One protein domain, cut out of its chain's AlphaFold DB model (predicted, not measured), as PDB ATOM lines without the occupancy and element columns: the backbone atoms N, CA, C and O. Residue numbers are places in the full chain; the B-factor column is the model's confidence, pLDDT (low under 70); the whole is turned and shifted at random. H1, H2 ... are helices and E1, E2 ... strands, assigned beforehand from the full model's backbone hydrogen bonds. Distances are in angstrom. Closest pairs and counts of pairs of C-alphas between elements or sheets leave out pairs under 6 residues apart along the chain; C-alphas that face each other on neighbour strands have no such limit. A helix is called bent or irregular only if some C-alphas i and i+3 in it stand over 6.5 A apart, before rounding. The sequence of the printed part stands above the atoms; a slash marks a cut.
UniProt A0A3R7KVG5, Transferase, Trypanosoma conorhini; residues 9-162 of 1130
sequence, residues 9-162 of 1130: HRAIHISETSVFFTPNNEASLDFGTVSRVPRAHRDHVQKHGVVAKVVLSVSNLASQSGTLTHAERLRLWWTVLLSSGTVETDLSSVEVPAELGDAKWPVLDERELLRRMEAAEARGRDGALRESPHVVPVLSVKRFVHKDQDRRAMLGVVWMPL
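What this domain is: This is residues 9 to 162 of the 1130 residues of the protein "Transferase" of Trypanosoma conorhini (UniProt A0A3R7KVG5). A twisted sheet of five antiparallel strands makes the core, with the long helix H5 over one face and H3 crossing the other, so that helices lie on both sides of it in three layers. The small helical hairpin of H1 and H2 sits at one end of the sheet, where H2 grazes the end of E5; the short H6 turns the corner after H5, and the short H4 is near the edge strand E1. The printed part has 154 residues, with six named helices and five named strands in the order E1, E2, H1, H2, E3, H3, H4, H5, H6, E4, E5; the sheet's order is E1, E2, E3, E5, E4, and the class is mixed, helices and strands. The whole is compact, with a radius of gyration of the C-alphas of 16.2 A, and its C-alphas span 48 by 32 by 25 A, only just elongated.

How they stand to each other: E1, residues 10 to 15, and E2, residues 18 to 22, form a hairpin; N 12 and O 20 are 2.9 A apart, within hydrogen-bond range. E2 is antiparallel to E3, residues 50 to 58, with N 21 and O 52 at 2.9 A. E3 is antiparallel to E5, residues 151 to 161, at an angle of 162 degrees between their directions, with N 55 and O 156 at 2.8 A. E5 and E4, residues 140 to 148, form another hairpin, with N 144 and O 155 at 2.9 A. E1 and E4 are the edge strands, and from edge to edge the strands' lines turn by 86 degrees. H1, residues 31 to 36, touches H2, residues 39 to 48, at a steep tilt of 40 degrees, opposite ways; their closest C-alphas, of Val 34 and Arg 42, are 6.6 A apart. These two form a helical hairpin. H2 only grazes the sheet, with its residues 41 to 48, and H1 is not on it. H3, residues 70 to 83, is on the sheet at a height of 9.5 A, over E3 and E5; its closest C-alphas to E4 are Val 80 and His 146, 6.4 A. It runs across the strands, only just, at 61 degrees to E3 on the local plane. H4, residues 98 to 101, only grazes the sheet, with its residues 99 to 101; the closest C-alphas of E1 and H4 are those of Ile 14 and Leu 100, 6.9 A apart. H5, residues 110 to 125, is on the opposite face from H3, at a height of 9.1 A over E3, E5 and E4. It runs along the strands, only just, at 28 degrees to E5 on the local plane; the closest C-alphas of the two are those of Met 117 and Gly 156, 6.6 A. H6, residues 127 to 130, and H5 only just touch, with 3 pairs of C-alphas within 8 A, and only at the corner by their link; H5 takes part with residues 123 to 124 alone. H6 is not on the sheet. In H3 and H5 every O i to N i+4 pair is within hydrogen-bond range; H1 has 1 of 2 and H2 4 of 6, while H4 and H6 are too short for such a pair.

Where its parts are: E1 begins at C-alpha 10, (-19.945, 31.634, 51.686), and is 14.7 A long; E2 is 13.4 A. H1 is 8.4 A and H2 15.1 A; H2 is irregular, with C-alphas 40 and 43 at 7.8 A. E3 is 26.4 A and H3 20.0 A. H4 and H6 are each 5.0 A. H5 is 22.4 A long, beginning at C-alpha 110, (-16.350, 18.631, 30.103). E4 is 26.5 A, and E5, 32.6 A, ends at C-alpha 161, (-12.036, 19.189, 55.554).

The domain as a whole: The two C-alphas farthest apart, those of Asp 43 and Ser 65, are 48.6 A apart. The printed part has no cut. The links from E3 to H3 and from H3 to H4 are long, and residues 84 to 97 hold no named element. Mean pLDDT of the printed part is 86.8; residues 25 to 27 and 60 to 66 are under 70.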
ATOM      1  N   HIS A   9     -22.954  28.580  51.637       91.00
ATOM      2  CA  HIS A   9     -23.327  29.858  52.257       91.00
ATOM      3  C   HIS A   9     -22.278  30.959  52.067       91.00
ATOM      4  O   HIS A   9     -22.627  32.130  52.025       91.00
ATOM      5  N   ARG A  10     -20.990  30.625  51.920       92.38
ATOM      6  CA  ARG A  10     -19.945  31.634  51.686       92.38
ATOM      7  C   ARG A  10     -18.897  31.144  50.703       92.38
ATOM      8  O   ARG A  10     -18.354  30.053  50.878       92.38
ATOM      9  N   ALA A  11     -18.582  31.951  49.695       92.00
ATOM     10  CA  ALA A  11     -17.414  31.750  48.845       92.00
ATOM     11  C   ALA A  11     -16.156  32.228  49.592       92.00
ATOM     12  O   ALA A  11     -16.078  33.384  50.001       92.00
ATOM     13  N   ILE A  12     -15.170  31.346  49.777       90.88
ATOM     14  CA  ILE A  12     -13.939  31.659  50.531       90.88
ATOM     15  C   ILE A  12     -12.691  31.788  49.652       90.88
ATOM     16  O   ILE A  12     -11.704  32.377  50.077       90.88
ATOM     17  N   HIS A  13     -12.710  31.235  48.437       88.94
ATOM     18  CA  HIS A  13     -11.622  31.371  47.469       88.94
ATOM     19  C   HIS A  13     -12.116  31.041  46.056       88.94
ATOM     20  O   HIS A  13     -12.840  30.063  45.856       88.94
ATOM     21  N   ILE A  14     -11.682  31.814  45.062       87.44
ATOM     22  CA  ILE A  14     -11.897  31.524  43.641       87.44
ATOM     23  C   ILE A  14     -10.533  31.221  43.028       87.44
ATOM     24  O   ILE A  14      -9.704  32.115  42.872       87.44
ATOM     25  N   SER A  15     -10.305  29.957  42.671       84.38
ATOM     26  CA  SER A  15      -9.161  29.575  41.848       84.38
ATOM     27  C   SER A  15      -9.548  29.599  40.374       84.38
ATOM     28  O   SER A  15     -10.719  29.493  40.006       84.38
ATOM     29  N   GLU A  16      -8.545  29.619  39.502       78.94
ATOM     30  CA  GLU A  16      -8.703  29.628  38.043       78.94
ATOM     31  C   GLU A  16      -9.440  28.398  37.476       78.94
ATOM     32  O   GLU A  16      -9.699  28.328  36.275       78.94
ATOM     33  N   THR A  17      -9.749  27.397  38.311       83.50
ATOM     34  CA  THR A  17     -10.422  26.159  37.894       83.50
ATOM     35  C   THR A  17     -11.469  25.618  38.881       83.50
ATOM     36  O   THR A  17     -12.044  24.558  38.625       83.50
ATOM     37  N   SER A  18     -11.712  26.293  40.011       90.62
ATOM     38  CA  SER A  18     -12.756  25.929  40.980       90.62
ATOM     39  C   SER A  18     -13.051  27.049  41.977       90.62
ATOM     40  O   SER A  18     -12.119  27.673  42.483       90.62
ATOM     41  N   VAL A  19     -14.316  27.207  42.360       92.75
ATOM     42  CA  VAL A  19     -14.725  28.040  43.504       92.75
ATOM     43  C   VAL A  19     -14.789  27.170  44.760       92.75
ATOM     44  O   VAL A  19     -15.177  26.004  44.685       92.75
ATOM     45  N   PHE A  20     -14.384  27.705  45.906       92.88
ATOM     46  CA  PHE A  20     -14.438  27.028  47.200       92.88
ATOM     47  C   PHE A  20     -15.503  27.676  48.079       92.88
ATOM     48  O   PHE A  20     -15.437  28.878  48.341       92.88
ATOM     49  N   PHE A  21     -16.449  26.868  48.552       94.06
ATOM     50  CA  PHE A  21     -17.547  27.302  49.411       94.06
ATOM     51  C   PHE A  21     -17.508  26.621  50.778       94.06
ATOM     52  O   PHE A  21     -17.217  25.427  50.873       94.06
ATOM     53  N   THR A  22     -17.879  27.351  51.824       92.75
ATOM     54  CA  THR A  22     -18.222  26.790  53.138       92.75
ATOM     55  C   THR A  22     -19.744  26.705  53.309       92.75
ATOM     56  O   THR A  22     -20.476  27.483  52.683       92.75
ATOM     57  N   PRO A  23     -20.247  25.759  54.125       90.50
ATOM     58  CA  PRO A  23     -21.643  25.751  54.552       90.50
ATOM     59  C   PRO A  23     -21.925  26.902  55.531       90.50
ATOM     60  O   PRO A  23     -21.005  27.618  55.930       90.50
ATOM     61  N   ASN A  24     -23.191  27.083  55.918       83.06
ATOM     62  CA  ASN A  24     -23.553  28.022  56.983       83.06
ATOM     63  C   ASN A  24     -22.844  27.618  58.292       83.06
ATOM     64  O   ASN A  24     -22.813  26.437  58.637       83.06
ATOM     65  N   ASN A  25     -22.272  28.588  59.010       69.25
ATOM     66  CA  ASN A  25     -21.546  28.368  60.264       69.25
ATOM     67  C   ASN A  25     -22.429  27.750  61.366       69.25
ATOM     68  O   ASN A  25     -21.919  27.029  62.219       69.25
ATOM     69  N   GLU A  26     -23.743  27.990  61.328       66.62
ATOM     70  CA  GLU A  26     -24.711  27.398  62.263       66.62
ATOM     71  C   GLU A  26     -25.103  25.955  61.893       66.62
ATOM     72  O   GLU A  26     -25.653  25.222  62.717       66.62
ATOM     73  N   ALA A  27     -24.793  25.501  60.671       66.31
ATOM     74  CA  ALA A  27     -25.108  24.154  60.203       66.31
ATOM     75  C   ALA A  27     -24.124  23.118  60.779       66.31
ATOM     76  O   ALA A  27     -23.218  22.631  60.096       66.31
ATOM     77  N   SER A  28     -24.326  22.761  62.052       70.75
ATOM     78  CA  SER A  28     -23.571  21.710  62.740       70.75
ATOM     79  C   SER A  28     -23.531  20.422  61.909       70.75
ATOM     80  O   SER A  28     -24.574  19.916  61.488       70.75
ATOM     81  N   LEU A  29     -22.334  19.869  61.693       81.62
ATOM     82  CA  LEU A  29     -22.176  18.640  60.919       81.62
ATOM     83  C   LEU A  29     -22.841  17.459  61.625       81.62
ATOM     84  O   LEU A  29     -22.514  17.137  62.766       81.62
ATOM     85  N   ASP A  30     -23.742  16.782  60.915       81.44
ATOM     86  CA  ASP A  30     -24.467  15.647  61.467       81.44
ATOM     87  C   ASP A  30     -23.518  14.495  61.833       81.44
ATOM     88  O   ASP A  30     -22.500  14.246  61.175       81.44
ATOM     89  N   PHE A  31     -23.875  13.743  62.875       80.56
ATOM     90  CA  PHE A  31     -23.063  12.624  63.357       80.56
ATOM     91  C   PHE A  31     -22.845  11.542  62.279       80.56
ATOM     92  O   PHE A  31     -21.818  10.861  62.285       80.56
ATOM     93  N   GLY A  32     -23.755  11.405  61.309       81.62
ATOM     94  CA  GLY A  32     -23.604  10.526  60.148       81.62
ATOM     95  C   GLY A  32     -22.518  10.996  59.175       81.62
ATOM     96  O   GLY A  32     -21.755  10.167  58.678       81.62
ATOM     97  N   THR A  33     -22.379  12.301  58.942       80.88
ATOM     98  CA  THR A  33     -21.242  12.877  58.204       80.88
ATOM     99  C   THR A  33     -19.947  12.746  59.006       80.88
ATOM    100  O   THR A  33     -18.975  12.192  58.490       80.88
ATOM    101  N   VAL A  34     -19.927  13.159  60.278       85.44
ATOM    102  CA  VAL A  34     -18.718  13.135  61.131       85.44
ATOM    103  C   VAL A  34     -18.170  11.714  61.332       85.44
ATOM    104  O   VAL A  34     -16.963  11.491  61.233       85.44
ATOM    105  N   SER A  35     -19.034  10.718  61.543       84.88
ATOM    106  CA  SER A  35     -18.620   9.311  61.687       84.88
ATOM    107  C   SER A  35     -18.048   8.699  60.399       84.88
ATOM    108  O   SER A  35     -17.272   7.744  60.478       84.88
ATOM    109  N   ARG A  36     -18.365   9.269  59.225       86.19
ATOM    110  CA  ARG A  36     -17.785   8.895  57.919       86.19
ATOM    111  C   ARG A  36     -16.462   9.603  57.617       86.19
ATOM    112  O   ARG A  36     -15.742   9.149  56.719       86.19
ATOM    113  N   VAL A  37     -16.124  10.670  58.349       90.12
ATOM    114  CA  VAL A  37     -14.803  11.312  58.270       90.12
ATOM    115  C   VAL A  37     -13.732  10.301  58.711       90.12
ATOM    116  O   VAL A  37     -13.939   9.617  59.726       90.12
ATOM    117  N   PRO A  38     -12.604  10.197  57.980       90.62
ATOM    118  CA  PRO A  38     -11.494   9.315  58.336       90.62
ATOM    119  C   PRO A  38     -10.945   9.632  59.726       90.62
ATOM    120  O   PRO A  38     -10.990  10.785  60.166       90.62
ATOM    121  N   ARG A  39     -10.400   8.634  60.424       89.06
ATOM    122  CA  ARG A  39      -9.984   8.784  61.830       89.06
ATOM    123  C   ARG A  39      -8.906   9.853  61.994       89.06
ATOM    124  O   ARG A  39      -8.965  10.613  62.950       89.06
ATOM    125  N   ALA A  40      -7.987   9.960  61.035       87.31
ATOM    126  CA  ALA A  40      -6.916  10.959  61.031       87.31
ATOM    127  C   ALA A  40      -7.391  12.426  60.900       87.31
ATOM    128  O   ALA A  40      -6.626  13.332  61.219       87.31
ATOM    129  N   HIS A  41      -8.629  12.674  60.450       89.75
ATOM    130  CA  HIS A  41      -9.144  14.028  60.173       89.75
ATOM    131  C   HIS A  41     -10.449  14.360  60.908       89.75
ATOM    132  O   HIS A  41     -10.993  15.448  60.719       89.75
ATOM    133  N   ARG A  42     -10.977  13.440  61.726       90.62
ATOM    134  CA  ARG A  42     -12.279  13.589  62.389       90.62
ATOM    135  C   ARG A  42     -12.321  14.800  63.309       90.62
ATOM    136  O   ARG A  42     -13.159  15.673  63.112       90.62
ATOM    137  N   ASP A  43     -11.374  14.873  64.232       87.94
ATOM    138  CA  ASP A  43     -11.258  15.933  65.231       87.94
ATOM    139  C   ASP A  43     -11.080  17.307  64.560       87.94
ATOM    140  O   ASP A  43     -11.630  18.309  65.014       87.94
ATOM    141  N   HIS A  44     -10.371  17.349  63.423       89.19
ATOM    142  CA  HIS A  44     -10.217  18.553  62.602       89.19
ATOM    143  C   HIS A  44     -11.544  18.986  61.968       89.19
ATOM    144  O   HIS A  44     -11.928  20.149  62.074       89.19
ATOM    145  N   VAL A  45     -12.282  18.059  61.348       90.31
ATOM    146  CA  VAL A  45     -13.605  18.346  60.760       90.31
ATOM    147  C   VAL A  45     -14.634  18.727  61.829       90.31
ATOM    148  O   VAL A  45     -15.488  19.566  61.568       90.31
ATOM    149  N   GLN A  46     -14.541  18.180  63.043       88.62
ATOM    150  CA  GLN A  46     -15.391  18.592  64.167       88.62
ATOM    151  C   GLN A  46     -15.092  20.025  64.637       88.62
ATOM    152  O   GLN A  46     -16.025  20.757  64.948       88.62
ATOM    153  N   LYS A  47     -13.816  20.435  64.672       87.56
ATOM    154  CA  LYS A  47     -13.396  21.781  65.108       87.56
ATOM    155  C   LYS A  47     -13.548  22.867  64.037       87.56
ATOM    156  O   LYS A  47     -13.727  24.032  64.380       87.56
ATOM    157  N   HIS A  48     -13.416  22.510  62.758       88.06
ATOM    158  CA  HIS A  48     -13.270  23.478  61.661       88.06
ATOM    159  C   HIS A  48     -14.231  23.257  60.487       88.06
ATOM    160  O   HIS A  48     -14.258  24.067  59.566       88.06
ATOM    161  N   GLY A  49     -15.032  22.193  60.498       91.56
ATOM    162  CA  GLY A  49     -16.013  21.918  59.454       91.56
ATOM    163  C   GLY A  49     -15.409  21.419  58.137       91.56
ATOM    164  O   GLY A  49     -14.373  20.745  58.085       91.56
ATOM    165  N   VAL A  50     -16.107  21.718  57.041       93.12
ATOM    166  CA  VAL A  50     -15.810  21.229  55.686       93.12
ATOM    167  C   VAL A  50     -15.886  22.349  54.655       93.12
ATOM    168  O   VAL A  50     -16.603  23.331  54.828       93.12
ATOM    169  N   VAL A  51     -15.177  22.158  53.546       93.75
ATOM    170  CA  VAL A  51     -15.217  23.019  52.364       93.75
ATOM    171  C   VAL A  51     -15.624  22.198  51.141       93.75
ATOM    172  O   VAL A  51     -15.155  21.073  50.931       93.75
ATOM    173  N   ALA A  52     -16.501  22.764  50.321       94.50
ATOM    174  CA  ALA A  52     -16.846  22.256  49.007       94.50
ATOM    175  C   ALA A  52     -15.974  22.940  47.952       94.50
ATOM    176  O   ALA A  52     -16.119  24.133  47.692       94.50
ATOM    177  N   LYS A  53     -15.097  22.178  47.297       94.25
ATOM    178  CA  LYS A  53     -14.493  22.603  46.031       94.25
ATOM    179  C   LYS A  53     -15.496  22.320  44.915       94.25
ATOM    180  O   LYS A  53     -15.825  21.158  44.668       94.25
ATOM    181  N   VAL A  54     -15.934  23.362  44.223       95.12
ATOM    182  CA  VAL A  54     -16.940  23.295  43.161       95.12
ATOM    183  C   VAL A  54     -16.317  23.657  41.813       95.12
ATOM    184  O   VAL A  54     -15.521  24.589  41.698       95.12
ATOM    185  N   VAL A  55     -16.661  22.891  40.785       94.19
ATOM    186  CA  VAL A  55     -16.148  22.989  39.414       94.19
ATOM    187  C   VAL A  55     -17.341  23.036  38.465       94.19
ATOM    188  O   VAL A  55     -18.249  22.221  38.604       94.19
ATOM    189  N   LEU A  56     -17.334  23.944  37.489       94.75
ATOM    190  CA  LEU A  56     -18.375  24.039  36.464       94.75
ATOM    191  C   LEU A  56     -17.798  23.753  35.074       94.75
ATOM    192  O   LEU A  56     -16.702  24.205  34.747       94.75
ATOM    193  N   SER A  57     -18.564  23.036  34.257       93.25
ATOM    194  CA  SER A  57     -18.349  22.842  32.820       93.25
ATOM    195  C   SER A  57     -19.644  23.122  32.065       93.25
ATOM    196  O   SER A  57     -20.726  22.874  32.600       93.25
ATOM    197  N   VAL A  58     -19.544  23.557  30.807       90.12
ATOM    198  CA  VAL A  58     -20.690  23.679  29.890       90.12
ATOM    199  C   VAL A  58     -20.324  23.109  28.521       90.12
ATOM    200  O   VAL A  58     -19.318  23.500  27.930       90.12
ATOM    201  N   SER A  59     -21.139  22.180  28.022       83.88
ATOM    202  CA  SER A  59     -21.000  21.616  26.676       83.88
ATOM    203  C   SER A  59     -21.188  22.715  25.610       83.88
ATOM    204  O   SER A  59     -21.898  23.690  25.838       83.88
ATOM    205  N   ASN A  60     -20.581  22.558  24.430       69.69
ATOM    206  CA  ASN A  60     -20.670  23.500  23.295       69.69
ATOM    207  C   ASN A  60     -20.073  24.910  23.520       69.69
ATOM    208  O   ASN A  60     -20.325  25.821  22.736       69.69
ATOM    209  N   LEU A  61     -19.196  25.093  24.516       64.94
ATOM    210  CA  LEU A  61     -18.389  26.319  24.638       64.94
ATOM    211  C   LEU A  61     -17.470  26.562  23.425       64.94
ATOM    212  O   LEU A  61     -17.247  27.704  23.048       64.94
ATOM    213  N   ALA A  62     -16.958  25.501  22.792       54.03
ATOM    214  CA  ALA A  62     -16.015  25.607  21.673       54.03
ATOM    215  C   ALA A  62     -16.639  26.106  20.352       54.03
ATOM    216  O   ALA A  62     -15.918  26.614  19.498       54.03
ATOM    217  N   SER A  63     -17.960  25.982  20.174       51.91
ATOM    218  CA  SER A  63     -18.680  26.492  18.996       51.91
ATOM    219  C   SER A  63     -19.184  27.931  19.166       51.91
ATOM    220  O   SER A  63     -19.742  28.497  18.229       51.91
ATOM    221  N   GLN A  64     -18.955  28.552  20.329       54.78
ATOM    222  CA  GLN A  64     -19.203  29.974  20.567       54.78
ATOM    223  C   GLN A  64     -17.854  30.682  20.732       54.78
ATOM    224  O   GLN A  64     -17.280  30.726  21.814       54.78
ATOM    225  N   SER A  65     -17.336  31.240  19.634       43.69
ATOM    226  CA  SER A  65     -15.983  31.818  19.522       43.69
ATOM    227  C   SER A  65     -15.725  33.090  20.352       43.69
ATOM    228  O   SER A  65     -14.629  33.646  20.301       43.69
ATOM    229  N   GLY A  66     -16.703  33.548  21.138       57.22
ATOM    230  CA  GLY A  66     -16.564  34.656  22.080       57.22
ATOM    231  C   GLY A  66     -16.232  34.177  23.494       57.22
ATOM    232  O   GLY A  66     -16.891  33.296  24.045       57.22
ATOM    233  N   THR A  67     -15.246  34.797  24.143       71.56
ATOM    234  CA  THR A  67     -14.993  34.554  25.568       71.56
ATOM    235  C   THR A  67     -16.152  35.086  26.413       71.56
ATOM    236  O   THR A  67     -16.266  36.303  26.551       71.56
ATOM    237  N   LEU A  68     -16.948  34.194  27.028       79.69
ATOM    238  CA  LEU A  68     -18.031  34.571  27.957       79.69
ATOM    239  C   LEU A  68     -17.590  35.683  28.918       79.69
ATOM    240  O   LEU A  68     -16.561  35.540  29.603       79.69
ATOM    241  N   THR A  69     -18.398  36.740  28.989       85.75
ATOM    242  CA  THR A  69     -18.203  37.889  29.879       85.75
ATOM    243  C   THR A  69     -18.296  37.485  31.354       85.75
ATOM    244  O   THR A  69     -18.759  36.396  31.704       85.75
ATOM    245  N   HIS A  70     -17.837  38.359  32.253       85.88
ATOM    246  CA  HIS A  70     -17.919  38.132  33.703       85.88
ATOM    247  C   HIS A  70     -19.375  37.977  34.177       85.88
ATOM    248  O   HIS A  70     -19.696  36.992  34.842       85.88
ATOM    249  N   ALA A  71     -20.278  38.848  33.712       87.44
ATOM    250  CA  ALA A  71     -21.709  38.777  34.011       87.44
ATOM    251  C   ALA A  71     -22.376  37.480  33.504       87.44
ATOM    252  O   ALA A  71     -23.133  36.852  34.244       87.44
ATOM    253  N   GLU A  72     -22.070  37.023  32.283       87.62
ATOM    254  CA  GLU A  72     -22.597  35.746  31.773       87.62
ATOM    255  C   GLU A  72     -22.092  34.546  32.580       87.62
ATOM    256  O   GLU A  72     -22.867  33.631  32.857       87.62
ATOM    257  N   ARG A  73     -20.814  34.553  32.987       88.56
ATOM    258  CA  ARG A  73     -20.231  33.511  33.850       88.56
ATOM    259  C   ARG A  73     -20.921  33.464  35.204       88.56
ATOM    260  O   ARG A  73     -21.279  32.373  35.637       88.56
ATOM    261  N   LEU A  74     -21.127  34.615  35.846       89.25
ATOM    262  CA  LEU A  74     -21.849  34.701  37.114       89.25
ATOM    263  C   LEU A  74     -23.290  34.206  36.971       89.25
ATOM    264  O   LEU A  74     -23.697  33.329  37.727       89.25
ATOM    265  N   ARG A  75     -24.039  34.688  35.967       89.75
ATOM    266  CA  ARG A  75     -25.423  34.245  35.716       89.75
ATOM    267  C   ARG A  75     -25.496  32.729  35.546       89.75
ATOM    268  O   ARG A  75     -26.292  32.075  36.208       89.75
ATOM    269  N   LEU A  76     -24.628  32.173  34.702       89.94
ATOM    270  CA  LEU A  76     -24.510  30.739  34.447       89.94
ATOM    271  C   LEU A  76     -24.198  29.943  35.727       89.94
ATOM    272  O   LEU A  76     -24.839  28.923  35.980       89.94
ATOM    273  N   TRP A  77     -23.238  30.399  36.539       92.88
ATOM    274  CA  TRP A  77     -22.918  29.767  37.821       92.88
ATOM    275  C   TRP A  77     -24.121  29.778  38.766       92.88
ATOM    276  O   TRP A  77     -24.486  28.722  39.279       92.88
ATOM    277  N   TRP A  78     -24.784  30.922  38.943       92.69
ATOM    278  CA  TRP A  78     -25.951  31.039  39.817       92.69
ATOM    279  C   TRP A  78     -27.134  30.181  39.355       92.69
ATOM    280  O   TRP A  78     -27.704  29.459  40.173       92.69
ATOM    281  N   THR A  79     -27.452  30.153  38.056       91.75
ATOM    282  CA  THR A  79     -28.492  29.268  37.498       91.75
ATOM    283  C   THR A  79     -28.210  27.791  37.802       91.75
ATOM    284  O   THR A  79     -29.126  27.046  38.158       91.75
ATOM    285  N   VAL A  80     -26.950  27.350  37.721       93.00
ATOM    286  CA  VAL A  80     -26.568  25.950  37.982       93.00
ATOM    287  C   VAL A  80     -26.494  25.634  39.486       93.00
ATOM    288  O   VAL A  80     -26.844  24.525  39.895       93.00
ATOM    289  N   LEU A  81     -26.101  26.588  40.334       92.94
ATOM    290  CA  LEU A  81     -26.131  26.435  41.795       92.94
ATOM    291  C   LEU A  81     -27.575  26.331  42.321       92.94
ATOM    292  O   LEU A  81     -27.891  25.385  43.047       92.94
ATOM    293  N   LEU A  82     -28.463  27.229  41.880       92.19
ATOM    294  CA  LEU A  82     -29.895  27.204  42.206       92.19
ATOM    295  C   LEU A  82     -30.552  25.894  41.748       92.19
ATOM    296  O   LEU A  82     -31.132  25.164  42.549       92.19
ATOM    297  N   SER A  83     -30.416  25.542  40.464       89.38
ATOM    298  CA  SER A  83     -31.081  24.357  39.893       89.38
ATOM    299  C   SER A  83     -30.518  23.013  40.375       89.38
ATOM    300  O   SER A  83     -31.212  21.999  40.306       89.38
ATOM    301  N   SER A  84     -29.293  22.980  40.910       89.81
ATOM    302  CA  SER A  84     -28.760  21.801  41.610       89.81
ATOM    303  C   SER A  84     -29.254  21.673  43.059       89.81
ATOM    304  O   SER A  84     -29.039  20.629  43.681       89.81
ATOM    305  N   GLY A  85     -29.923  22.698  43.605       88.88
ATOM    306  CA  GLY A  85     -30.341  22.748  45.007       88.88
ATOM    307  C   GLY A  85     -29.150  22.661  45.962       88.88
ATOM    308  O   GLY A  85     -29.202  21.900  46.935       88.88
ATOM    309  N   THR A  86     -28.059  23.355  45.616       88.94
ATOM    310  CA  THR A  86     -26.829  23.459  46.424       88.94
ATOM    311  C   THR A  86     -26.697  24.797  47.155       88.94
ATOM    312  O   THR A  86     -25.852  24.917  48.035       88.94
ATOM    313  N   VAL A  87     -27.566  25.756  46.841       90.75
ATOM    314  CA  VAL A  87     -27.784  27.034  47.539       90.75
ATOM    315  C   VAL A  87     -29.280  27.159  47.857       90.75
ATOM    316  O   VAL A  87     -30.076  26.347  47.371       90.75
ATOM    317  N   GLU A  88     -29.676  28.139  48.668       87.25
ATOM    318  CA  GLU A  88     -31.096  28.440  48.891       87.25
ATOM    319  C   GLU A  88     -31.708  29.167  47.681       87.25
ATOM    320  O   GLU A  88     -31.005  29.568  46.755       87.25
ATOM    321  N   THR A  89     -33.034  29.319  47.653       85.81
ATOM    322  CA  THR A  89     -33.739  29.956  46.523       85.81
ATOM    323  C   THR A  89     -33.485  31.458  46.399       85.81
ATOM    324  O   THR A  89     -33.724  32.016  45.330       85.81
ATOM    325  N   ASP A  90     -33.013  32.109  47.464       84.75
ATOM    326  CA  ASP A  90     -32.540  33.491  47.423       84.75
ATOM    327  C   ASP A  90     -31.033  33.533  47.128       84.75
ATOM    328  O   ASP A  90     -30.232  32.875  47.795       84.75
ATOM    329  N   LEU A  91     -30.636  34.349  46.151       75.62
ATOM    330  CA  LEU A  91     -29.235  34.607  45.820       75.62
ATOM    331  C   LEU A  91     -28.493  35.371  46.929       75.62
ATOM    332  O   LEU A  91     -27.269  35.279  46.989       75.62
ATOM    333  N   SER A  92     -29.201  36.072  47.825       81.00
ATOM    334  CA  SER A  92     -28.587  36.726  48.991       81.00
ATOM    335  C   SER A  92     -28.038  35.735  50.030       81.00
ATOM    336  O   SER A  92     -27.162  36.095  50.814       81.00
ATOM    337  N   SER A  93     -28.478  34.466  49.992       81.12
ATOM    338  CA  SER A  93     -28.044  33.404  50.918       81.12
ATOM    339  C   SER A  93     -26.558  33.034  50.817       81.12
ATOM    340  O   SER A  93     -26.039  32.353  51.708       81.12
ATOM    341  N   VAL A  94     -25.868  33.467  49.751       86.88
ATOM    342  CA  VAL A  94     -24.453  33.162  49.507       86.88
ATOM    343  C   VAL A  94     -23.592  34.419  49.578       86.88
ATOM    344  O   VAL A  94     -23.496  35.190  48.625       86.88
ATOM    345  N   GLU A  95     -22.877  34.576  50.688       90.56
ATOM    346  CA  GLU A  95     -21.882  35.627  50.862       90.56
ATOM    347  C   GLU A  95     -20.716  35.430  49.877       90.56
ATOM    348  O   GLU A  95     -19.967  34.447  49.936       90.56
ATOM    349  N   VAL A  96     -20.518  36.404  48.989       89.50
ATOM    350  CA  VAL A  96     -19.289  36.561  48.206       89.50
ATOM    351  C   VAL A  96     -18.569  37.803  48.741       89.50
ATOM    352  O   VAL A  96     -19.043  38.914  48.503       89.50
ATOM    353  N   PRO A  97     -17.450  37.651  49.478       87.62
ATOM    354  CA  PRO A  97     -16.661  38.781  49.963       87.62
ATOM    355  C   PRO A  97     -16.266  39.728  48.826       87.62
ATOM    356  O   PRO A  97     -15.958  39.270  47.726       87.62
ATOM    357  N   ALA A  98     -16.220  41.038  49.089       85.50
ATOM    358  CA  ALA A  98     -15.936  42.052  48.065       85.50
ATOM    359  C   ALA A  98     -14.612  41.796  47.312       85.50
ATOM    360  O   ALA A  98     -14.556  41.931  46.095       85.50
ATOM    361  N   GLU A  99     -13.590  41.307  48.023       85.31
ATOM    362  CA  GLU A  99     -12.290  40.851  47.496       85.31
ATOM    363  C   GLU A  99     -12.395  39.784  46.383       85.31
ATOM    364  O   GLU A  99     -11.476  39.617  45.582       85.31
ATOM    365  N   LEU A 100     -13.509  39.046  46.338       85.62
ATOM    366  CA  LEU A 100     -13.802  37.974  45.385       85.62
ATOM    367  C   LEU A 100     -14.880  38.352  44.350       85.62
ATOM    368  O   LEU A 100     -15.139  37.558  43.445       85.62
ATOM    369  N   GLY A 101     -15.491  39.541  44.439       80.75
ATOM    370  CA  GLY A 101     -16.556  39.979  43.525       80.75
ATOM    371  C   GLY A 101     -16.077  40.132  42.076       80.75
ATOM    372  O   GLY A 101     -16.666  39.564  41.153       80.75
ATOM    373  N   ASP A 102     -14.947  40.816  41.885       83.06
ATOM    374  CA  ASP A 102     -14.338  41.049  40.565       83.06
ATOM    375  C   ASP A 102     -13.591  39.820  40.010       83.06
ATOM    376  O   ASP A 102     -13.197  39.786  38.841       83.06
ATOM    377  N   ALA A 103     -13.392  38.777  40.823       84.25
ATOM    378  CA  ALA A 103     -12.650  37.593  40.412       84.25
ATOM    379  C   ALA A 103     -13.364  36.846  39.270       84.25
ATOM    380  O   ALA A 103     -14.590  36.744  39.207       84.25
ATOM    381  N   LYS A 104     -12.592  36.285  38.335       86.69
ATOM    382  CA  LYS A 104     -13.138  35.620  37.144       86.69
ATOM    383  C   LYS A 104     -13.590  34.194  37.464       86.69
ATOM    384  O   LYS A 104     -12.775  33.271  37.457       86.69
ATOM    385  N   TRP A 105     -14.894  34.003  37.669       90.94
ATOM    386  CA  TRP A 105     -15.465  32.684  37.956       90.94
ATOM    387  C   TRP A 105     -15.134  31.672  36.824       90.94
ATOM    388  O   TRP A 105     -15.333  31.965  35.630       90.94
ATOM    389  N   PRO A 106     -14.572  30.496  37.165       90.44
ATOM    390  CA  PRO A 106     -13.990  29.572  36.196       90.44
ATOM    391  C   PRO A 106     -15.053  28.697  35.527       90.44
ATOM    392  O   PRO A 106     -16.042  28.321  36.145       90.44
ATOM    393  N   VAL A 107     -14.823  28.317  34.271       90.06
ATOM    394  CA  VAL A 107     -15.604  27.285  33.571       90.06
ATOM    395  C   VAL A 107     -14.611  26.430  32.790       90.06
ATOM    396  O   VAL A 107     -13.726  26.986  32.136       90.06
ATOM    397  N   LEU A 108     -14.713  25.108  32.914       88.00
ATOM    398  CA  LEU A 108     -13.820  24.133  32.286       88.00
ATOM    399  C   LEU A 108     -14.480  23.448  31.083       88.00
ATOM    400  O   LEU A 108     -15.690  23.544  30.883       88.00
ATOM    401  N   ASP A 109     -13.667  22.718  30.321       86.19
ATOM    402  CA  ASP A 109     -14.140  21.694  29.389       86.19
ATOM    403  C   ASP A 109     -14.715  20.471  30.136       86.19
ATOM    404  O   ASP A 109     -14.296  20.142  31.253       86.19
ATOM    405  N   GLU A 110     -15.643  19.760  29.493       88.62
ATOM    406  CA  GLU A 110     -16.350  18.631  30.103       88.62
ATOM    407  C   GLU A 110     -15.428  17.433  30.357       88.62
ATOM    408  O   GLU A 110     -15.551  16.783  31.398       88.62
ATOM    409  N   ARG A 111     -14.452  17.172  29.477       87.25
ATOM    410  CA  ARG A 111     -13.483  16.076  29.655       87.25
ATOM    411  C   ARG A 111     -12.558  16.358  30.835       87.25
ATOM    412  O   ARG A 111     -12.249  15.453  31.606       87.25
ATOM    413  N   GLU A 112     -12.149  17.614  31.005       84.31
ATOM    414  CA  GLU A 112     -11.307  18.039  32.127       84.31
ATOM    415  C   GLU A 112     -12.076  18.049  33.460       84.31
ATOM    416  O   GLU A 112     -11.516  17.662  34.491       84.31
ATOM    417  N   LEU A 113     -13.367  18.407  33.466       90.44
ATOM    418  CA  LEU A 113     -14.210  18.235  34.655       90.44
ATOM    419  C   LEU A 113     -14.377  16.750  35.002       90.44
ATOM    420  O   LEU A 113     -14.142  16.378  36.153       90.44
ATOM    421  N   LEU A 114     -14.738  15.896  34.038       90.75
ATOM    422  CA  LEU A 114     -14.936  14.458  34.269       90.75
ATOM    423  C   LEU A 114     -13.674  13.800  34.840       90.75
ATOM    424  O   LEU A 114     -13.741  13.232  35.932       90.75
ATOM    425  N   ARG A 115     -12.513  14.023  34.205       86.88
ATOM    426  CA  ARG A 115     -11.184  13.582  34.672       86.88
ATOM    427  C   ARG A 115     -10.904  13.984  36.126       86.88
ATOM    428  O   ARG A 115     -10.416  13.178  36.919       86.88
ATOM    429  N   ARG A 116     -11.219  15.228  36.511       86.69
ATOM    430  CA  ARG A 116     -11.032  15.725  37.890       86.69
ATOM    431  C   ARG A 116     -11.962  15.056  38.894       86.69
ATOM    432  O   ARG A 116     -11.550  14.814  40.028       86.69
ATOM    433  N   MET A 117     -13.200  14.783  38.496       91.94
ATOM    434  CA  MET A 117     -14.195  14.132  39.349       91.94
ATOM    435  C   MET A 117     -13.879  12.645  39.534       91.94
ATOM    436  O   MET A 117     -13.931  12.152  40.656       91.94
ATOM    437  N   GLU A 118     -13.442  11.960  38.477       90.19
ATOM    438  CA  GLU A 118     -12.947  10.577  38.525       90.19
ATOM    439  C   GLU A 118     -11.709  10.449  39.424       90.19
ATOM    440  O   GLU A 118     -11.663   9.570  40.286       90.19
ATOM    441  N   ALA A 119     -10.743  11.367  39.309       85.94
ATOM    442  CA  ALA A 119      -9.575  11.409  40.192       85.94
ATOM    443  C   ALA A 119      -9.955  11.665  41.667       85.94
ATOM    444  O   ALA A 119      -9.353  11.087  42.576       85.94
ATOM    445  N   ALA A 120     -10.975  12.493  41.928       89.50
ATOM    446  CA  ALA A 120     -11.506  12.702  43.275       89.50
ATOM    447  C   ALA A 120     -12.230  11.454  43.823       89.50
ATOM    448  O   ALA A 120     -12.089  11.137  45.003       89.50
ATOM    449  N   GLU A 121     -12.959  10.713  42.983       91.00
ATOM    450  CA  GLU A 121     -13.644   9.463  43.354       91.00
ATOM    451  C   GLU A 121     -12.698   8.273  43.512       91.00
ATOM    452  O   GLU A 121     -12.966   7.380  44.317       91.00
ATOM    453  N   ALA A 122     -11.589   8.233  42.773       88.81
ATOM    454  CA  ALA A 122     -10.494   7.306  43.037       88.81
ATOM    455  C   ALA A 122      -9.893   7.595  44.423       88.81
ATOM    456  O   ALA A 122      -9.906   6.722  45.291       88.81
ATOM    457  N   ARG A 123      -9.505   8.854  44.688       87.56
ATOM    458  CA  ARG A 123      -8.940   9.275  45.985       87.56
ATOM    459  C   ARG A 123      -9.896   9.099  47.171       87.56
ATOM    460  O   ARG A 123      -9.438   8.835  48.275       87.56
ATOM    461  N   GLY A 124     -11.207   9.238  46.968       88.38
ATOM    462  CA  GLY A 124     -12.219   9.003  48.009       88.38
ATOM    463  C   GLY A 124     -12.499   7.521  48.305       88.38
ATOM    464  O   GLY A 124     -13.022   7.203  49.374       88.38
ATOM    465  N   ARG A 125     -12.155   6.619  47.374       89.38
ATOM    466  CA  ARG A 125     -12.278   5.159  47.539       89.38
ATOM    467  C   ARG A 125     -10.997   4.502  48.053       89.38
ATOM    468  O   ARG A 125     -11.090   3.460  48.694       89.38
ATOM    469  N   ASP A 126      -9.834   5.095  47.800       89.25
ATOM    470  CA  ASP A 126      -8.556   4.590  48.299       89.25
ATOM    471  C   ASP A 126      -8.450   4.718  49.830       89.25
ATOM    472  O   ASP A 126      -8.463   5.820  50.381       89.25
ATOM    473  N   GLY A 127      -8.337   3.585  50.527       86.38
ATOM    474  CA  GLY A 127      -8.263   3.553  51.989       86.38
ATOM    475  C   GLY A 127      -6.961   4.117  52.569       86.38
ATOM    476  O   GLY A 127      -6.988   4.690  53.658       86.38
ATOM    477  N   ALA A 128      -5.840   3.999  51.852       86.44
ATOM    478  CA  ALA A 128      -4.537   4.468  52.314       86.44
ATOM    479  C   ALA A 128      -4.422   5.996  52.206       86.44
ATOM    480  O   ALA A 128      -3.951   6.635  53.144       86.44
ATOM    481  N   LEU A 129      -4.917   6.602  51.120       88.12
ATOM    482  CA  LEU A 129      -5.007   8.064  51.005       88.12
ATOM    483  C   LEU A 129      -6.056   8.650  51.943       88.12
ATOM    484  O   LEU A 129      -5.852   9.736  52.480       88.12
ATOM    485  N   ARG A 130      -7.174   7.945  52.138       87.44
ATOM    486  CA  ARG A 130      -8.284   8.416  52.966       87.44
ATOM    487  C   ARG A 130      -7.930   8.498  54.451       87.44
ATOM    488  O   ARG A 130      -8.351   9.452  55.093       87.44
ATOM    489  N   GLU A 131      -7.174   7.542  54.992       88.25
ATOM    490  CA  GLU A 131      -6.737   7.543  56.402       88.25
ATOM    491  C   GLU A 131      -5.325   8.146  56.611       88.25
ATOM    492  O   GLU A 131      -4.815   8.127  57.732       88.25
ATOM    493  N   SER A 132      -4.677   8.688  55.568       90.81
ATOM    494  CA  SER A 132      -3.335   9.285  55.676       90.81
ATOM    495  C   SER A 132      -3.374  10.684  56.310       90.81
ATOM    496  O   SER A 132      -3.868  11.613  55.673       90.81
ATOM    497  N   PRO A 133      -2.753  10.910  57.488       91.31
ATOM    498  CA  PRO A 133      -2.777  12.209  58.175       91.31
ATOM    499  C   PRO A 133      -2.055  13.343  57.424       91.31
ATOM    500  O   PRO A 133      -2.116  14.492  57.856       91.31
ATOM    501  N   HIS A 134      -1.360  13.041  56.324       94.00
ATOM    502  CA  HIS A 134      -0.549  13.994  55.555       94.00
ATOM    503  C   HIS A 134      -1.074  14.221  54.125       94.00
ATOM    504  O   HIS A 134      -0.394  14.835  53.301       94.00
ATOM    505  N   VAL A 135      -2.292  13.758  53.817       93.31
ATOM    506  CA  VAL A 135      -2.986  13.990  52.540       93.31
ATOM    507  C   VAL A 135      -4.408  14.472  52.831       93.31
ATOM    508  O   VAL A 135      -5.066  13.966  53.729       93.31
ATOM    509  N   VAL A 136      -4.914  15.454  52.081       93.00
ATOM    510  CA  VAL A 136      -6.287  15.951  52.266       93.00
ATOM    511  C   VAL A 136      -7.312  14.936  51.722       93.00
ATOM    512  O   VAL A 136      -7.379  14.730  50.495       93.00
ATOM    513  N   PRO A 137      -8.154  14.329  52.586       92.50
ATOM    514  CA  PRO A 137      -9.101  13.302  52.172       92.50
ATOM    515  C   PRO A 137     -10.265  13.904  51.382       92.50
ATOM    516  O   PRO A 137     -10.637  15.067  51.550       92.50
ATOM    517  N   VAL A 138     -10.882  13.079  50.538       92.94
ATOM    518  CA  VAL A 138     -12.173  13.388  49.909       92.94
ATOM    519  C   VAL A 138     -13.272  12.753  50.755       92.94
ATOM    520  O   VAL A 138     -13.282  11.540  50.948       92.94
ATOM    521  N   LEU A 139     -14.184  13.576  51.273       92.00
ATOM    522  CA  LEU A 139     -15.276  13.143  52.151       92.00
ATOM    523  C   LEU A 139     -16.506  12.710  51.346       92.00
ATOM    524  O   LEU A 139     -17.151  11.717  51.676       92.00
ATOM    525  N   SER A 140     -16.821  13.434  50.269       92.00
ATOM    526  CA  SER A 140     -17.773  12.984  49.249       92.00
ATOM    527  C   SER A 140     -17.545  13.691  47.915       92.00
ATOM    528  O   SER A 140     -16.981  14.788  47.862       92.00
ATOM    529  N   VAL A 141     -18.014  13.061  46.840       93.81
ATOM    530  CA  VAL A 141     -18.052  13.621  45.487       93.81
ATOM    531  C   VAL A 141     -19.496  13.569  44.992       93.81
ATOM    532  O   VAL A 141     -20.189  12.579  45.220       93.81
ATOM    533  N   LYS A 142     -19.968  14.638  44.344       94.56
ATOM    534  CA  LYS A 142     -21.293  14.713  43.712       94.56
ATOM    535  C   LYS A 142     -21.165  15.370  42.337       94.56
ATOM    536  O   LYS A 142     -20.480  16.382  42.205       94.56
ATOM    537  N   ARG A 143     -21.838  14.817  41.327       94.81
ATOM    538  CA  ARG A 143     -22.045  15.464  40.019       94.81
ATOM    539  C   ARG A 143     -23.516  15.861  39.908       94.81
ATOM    540  O   ARG A 143     -24.382  15.054  40.235       94.81
ATOM    541  N   PHE A 144     -23.783  17.058  39.408       94.06
ATOM    542  CA  PHE A 144     -25.113  17.515  39.011       94.06
ATOM    543  C   PHE A 144     -25.071  17.868  37.524       94.06
ATOM    544  O   PHE A 144     -24.070  18.401  37.043       94.06
ATOM    545  N   VAL A 145     -26.143  17.568  36.792       93.00
ATOM    546  CA  VAL A 145     -26.279  17.913  35.372       93.00
ATOM    547  C   VAL A 145     -27.513  18.783  35.221       93.00
ATOM    548  O   VAL A 145     -28.623  18.336  35.501       93.00
ATOM    549  N   HIS A 146     -27.306  20.012  34.771       90.25
ATOM    550  CA  HIS A 146     -28.360  20.945  34.408       90.25
ATOM    551  C   HIS A 146     -28.475  21.001  32.878       90.25
ATOM    552  O   HIS A 146     -27.477  20.873  32.160       90.25
ATOM    553  N   LYS A 147     -29.697  21.160  32.374       89.81
ATOM    554  CA  LYS A 147     -29.997  21.366  30.956       89.81
ATOM    555  C   LYS A 147     -30.908  22.585  30.853       89.81
ATOM    556  O   LYS A 147     -31.961  22.588  31.483       89.81
ATOM    557  N   ASP A 148     -30.494  23.565  30.066       82.06
ATOM    558  CA  ASP A 148     -31.240  24.786  29.768       82.06
ATOM    559  C   ASP A 148     -31.209  25.002  28.256       82.06
ATOM    560  O   ASP A 148     -30.150  25.286  27.694       82.06
ATOM    561  N   GLN A 149     -32.356  24.797  27.604       78.56
ATOM    562  CA  GLN A 149     -32.535  24.903  26.150       78.56
ATOM    563  C   GLN A 149     -31.441  24.119  25.388       78.56
ATOM    564  O   GLN A 149     -31.434  22.888  25.449       78.56
ATOM    565  N   ASP A 150     -30.484  24.799  24.747       78.56
ATOM    566  CA  ASP A 150     -29.384  24.182  23.983       78.56
ATOM    567  C   ASP A 150     -28.100  23.905  24.797       78.56
ATOM    568  O   ASP A 150     -27.128  23.338  24.283       78.56
ATOM    569  N   ARG A 151     -28.046  24.320  26.069       82.56
ATOM    570  CA  ARG A 151     -26.848  24.246  26.920       82.56
ATOM    571  C   ARG A 151     -26.986  23.169  27.995       82.56
ATOM    572  O   ARG A 151     -27.886  23.184  28.834       82.56
ATOM    573  N   ARG A 152     -26.014  22.254  28.031       89.62
ATOM    574  CA  ARG A 152     -25.829  21.281  29.117       89.62
ATOM    575  C   ARG A 152     -24.681  21.737  30.011       89.62
ATOM    576  O   ARG A 152     -23.546  21.841  29.557       89.62
ATOM    577  N   ALA A 153     -24.974  21.981  31.281       92.06
ATOM    578  CA  ALA A 153     -23.990  22.336  32.293       92.06
ATOM    579  C   ALA A 153     -23.769  21.163  33.258       92.06
ATOM    580  O   ALA A 153     -24.716  20.479  33.650       92.06
ATOM    581  N   MET A 154     -22.520  20.931  33.661       94.56
ATOM    582  CA  MET A 154     -22.168  19.929  34.667       94.56
ATOM    583  C   MET A 154     -21.460  20.599  35.839       94.56
ATOM    584  O   MET A 154     -20.415  21.225  35.665       94.56
ATOM    585  N   LEU A 155     -22.028  20.442  37.035       95.75
ATOM    586  CA  LEU A 155     -21.460  20.920  38.290       95.75
ATOM    587  C   LEU A 155     -20.821  19.742  39.028       95.75
ATOM    588  O   LEU A 155     -21.498  18.773  39.380       95.75
ATOM    589  N   GLY A 156     -19.519  19.823  39.274       95.75
ATOM    590  CA  GLY A 156     -18.785  18.880  40.100       95.75
ATOM    591  C   GLY A 156     -18.515  19.453  41.485       95.75
ATOM    592  O   GLY A 156     -17.898  20.505  41.601       95.75
ATOM    593  N   VAL A 157     -18.952  18.761  42.537       95.50
ATOM    594  CA  VAL A 157     -18.773  19.163  43.939       95.50
ATOM    595  C   VAL A 157     -17.930  18.115  44.664       95.50
ATOM    596  O   VAL A 157     -18.301  16.941  44.709       95.50
ATOM    597  N   VAL A 158     -16.812  18.538  45.255       94.69
ATOM    598  CA  VAL A 158     -15.898  17.693  46.038       94.69
ATOM    599  C   VAL A 158     -15.779  18.265  47.449       94.69
ATOM    600  O   VAL A 158     -15.197  19.332  47.642       94.69
ATOM    601  N   TRP A 159     -16.310  17.547  48.438       93.81
ATOM    602  CA  TRP A 159     -16.235  17.929  49.850       93.81
ATOM    603  C   TRP A 159     -14.949  17.402  50.496       93.81
ATOM    604  O   TRP A 159     -14.604  16.227  50.340       93.81
ATOM    605  N   MET A 160     -14.270  18.257  51.257       94.50
ATOM    606  CA  MET A 160     -13.049  17.954  52.017       94.50
ATOM    607  C   MET A 160     -13.041  18.727  53.353       94.50
ATOM    608  O   MET A 160     -13.859  19.634  53.517       94.50
ATOM    609  N   PRO A 161     -12.170  18.399  54.326       93.06
ATOM    610  CA  PRO A 161     -12.036  19.189  55.554       93.06
ATOM    611  C   PRO A 161     -11.635  20.641  55.253       93.06
ATOM    612  O   PRO A 161     -10.837  20.876  54.343       93.06
ATOM    613  N   LEU A 162     -12.160  21.608  56.012       91.81
ATOM    614  CA  LEU A 162     -11.754  23.011  55.881       91.81
ATOM    615  C   LEU A 162     -10.428  23.249  56.616       91.81
ATOM    616  O   LEU A 162     -10.350  23.097  57.833       91.81
TER     617      LEU A 162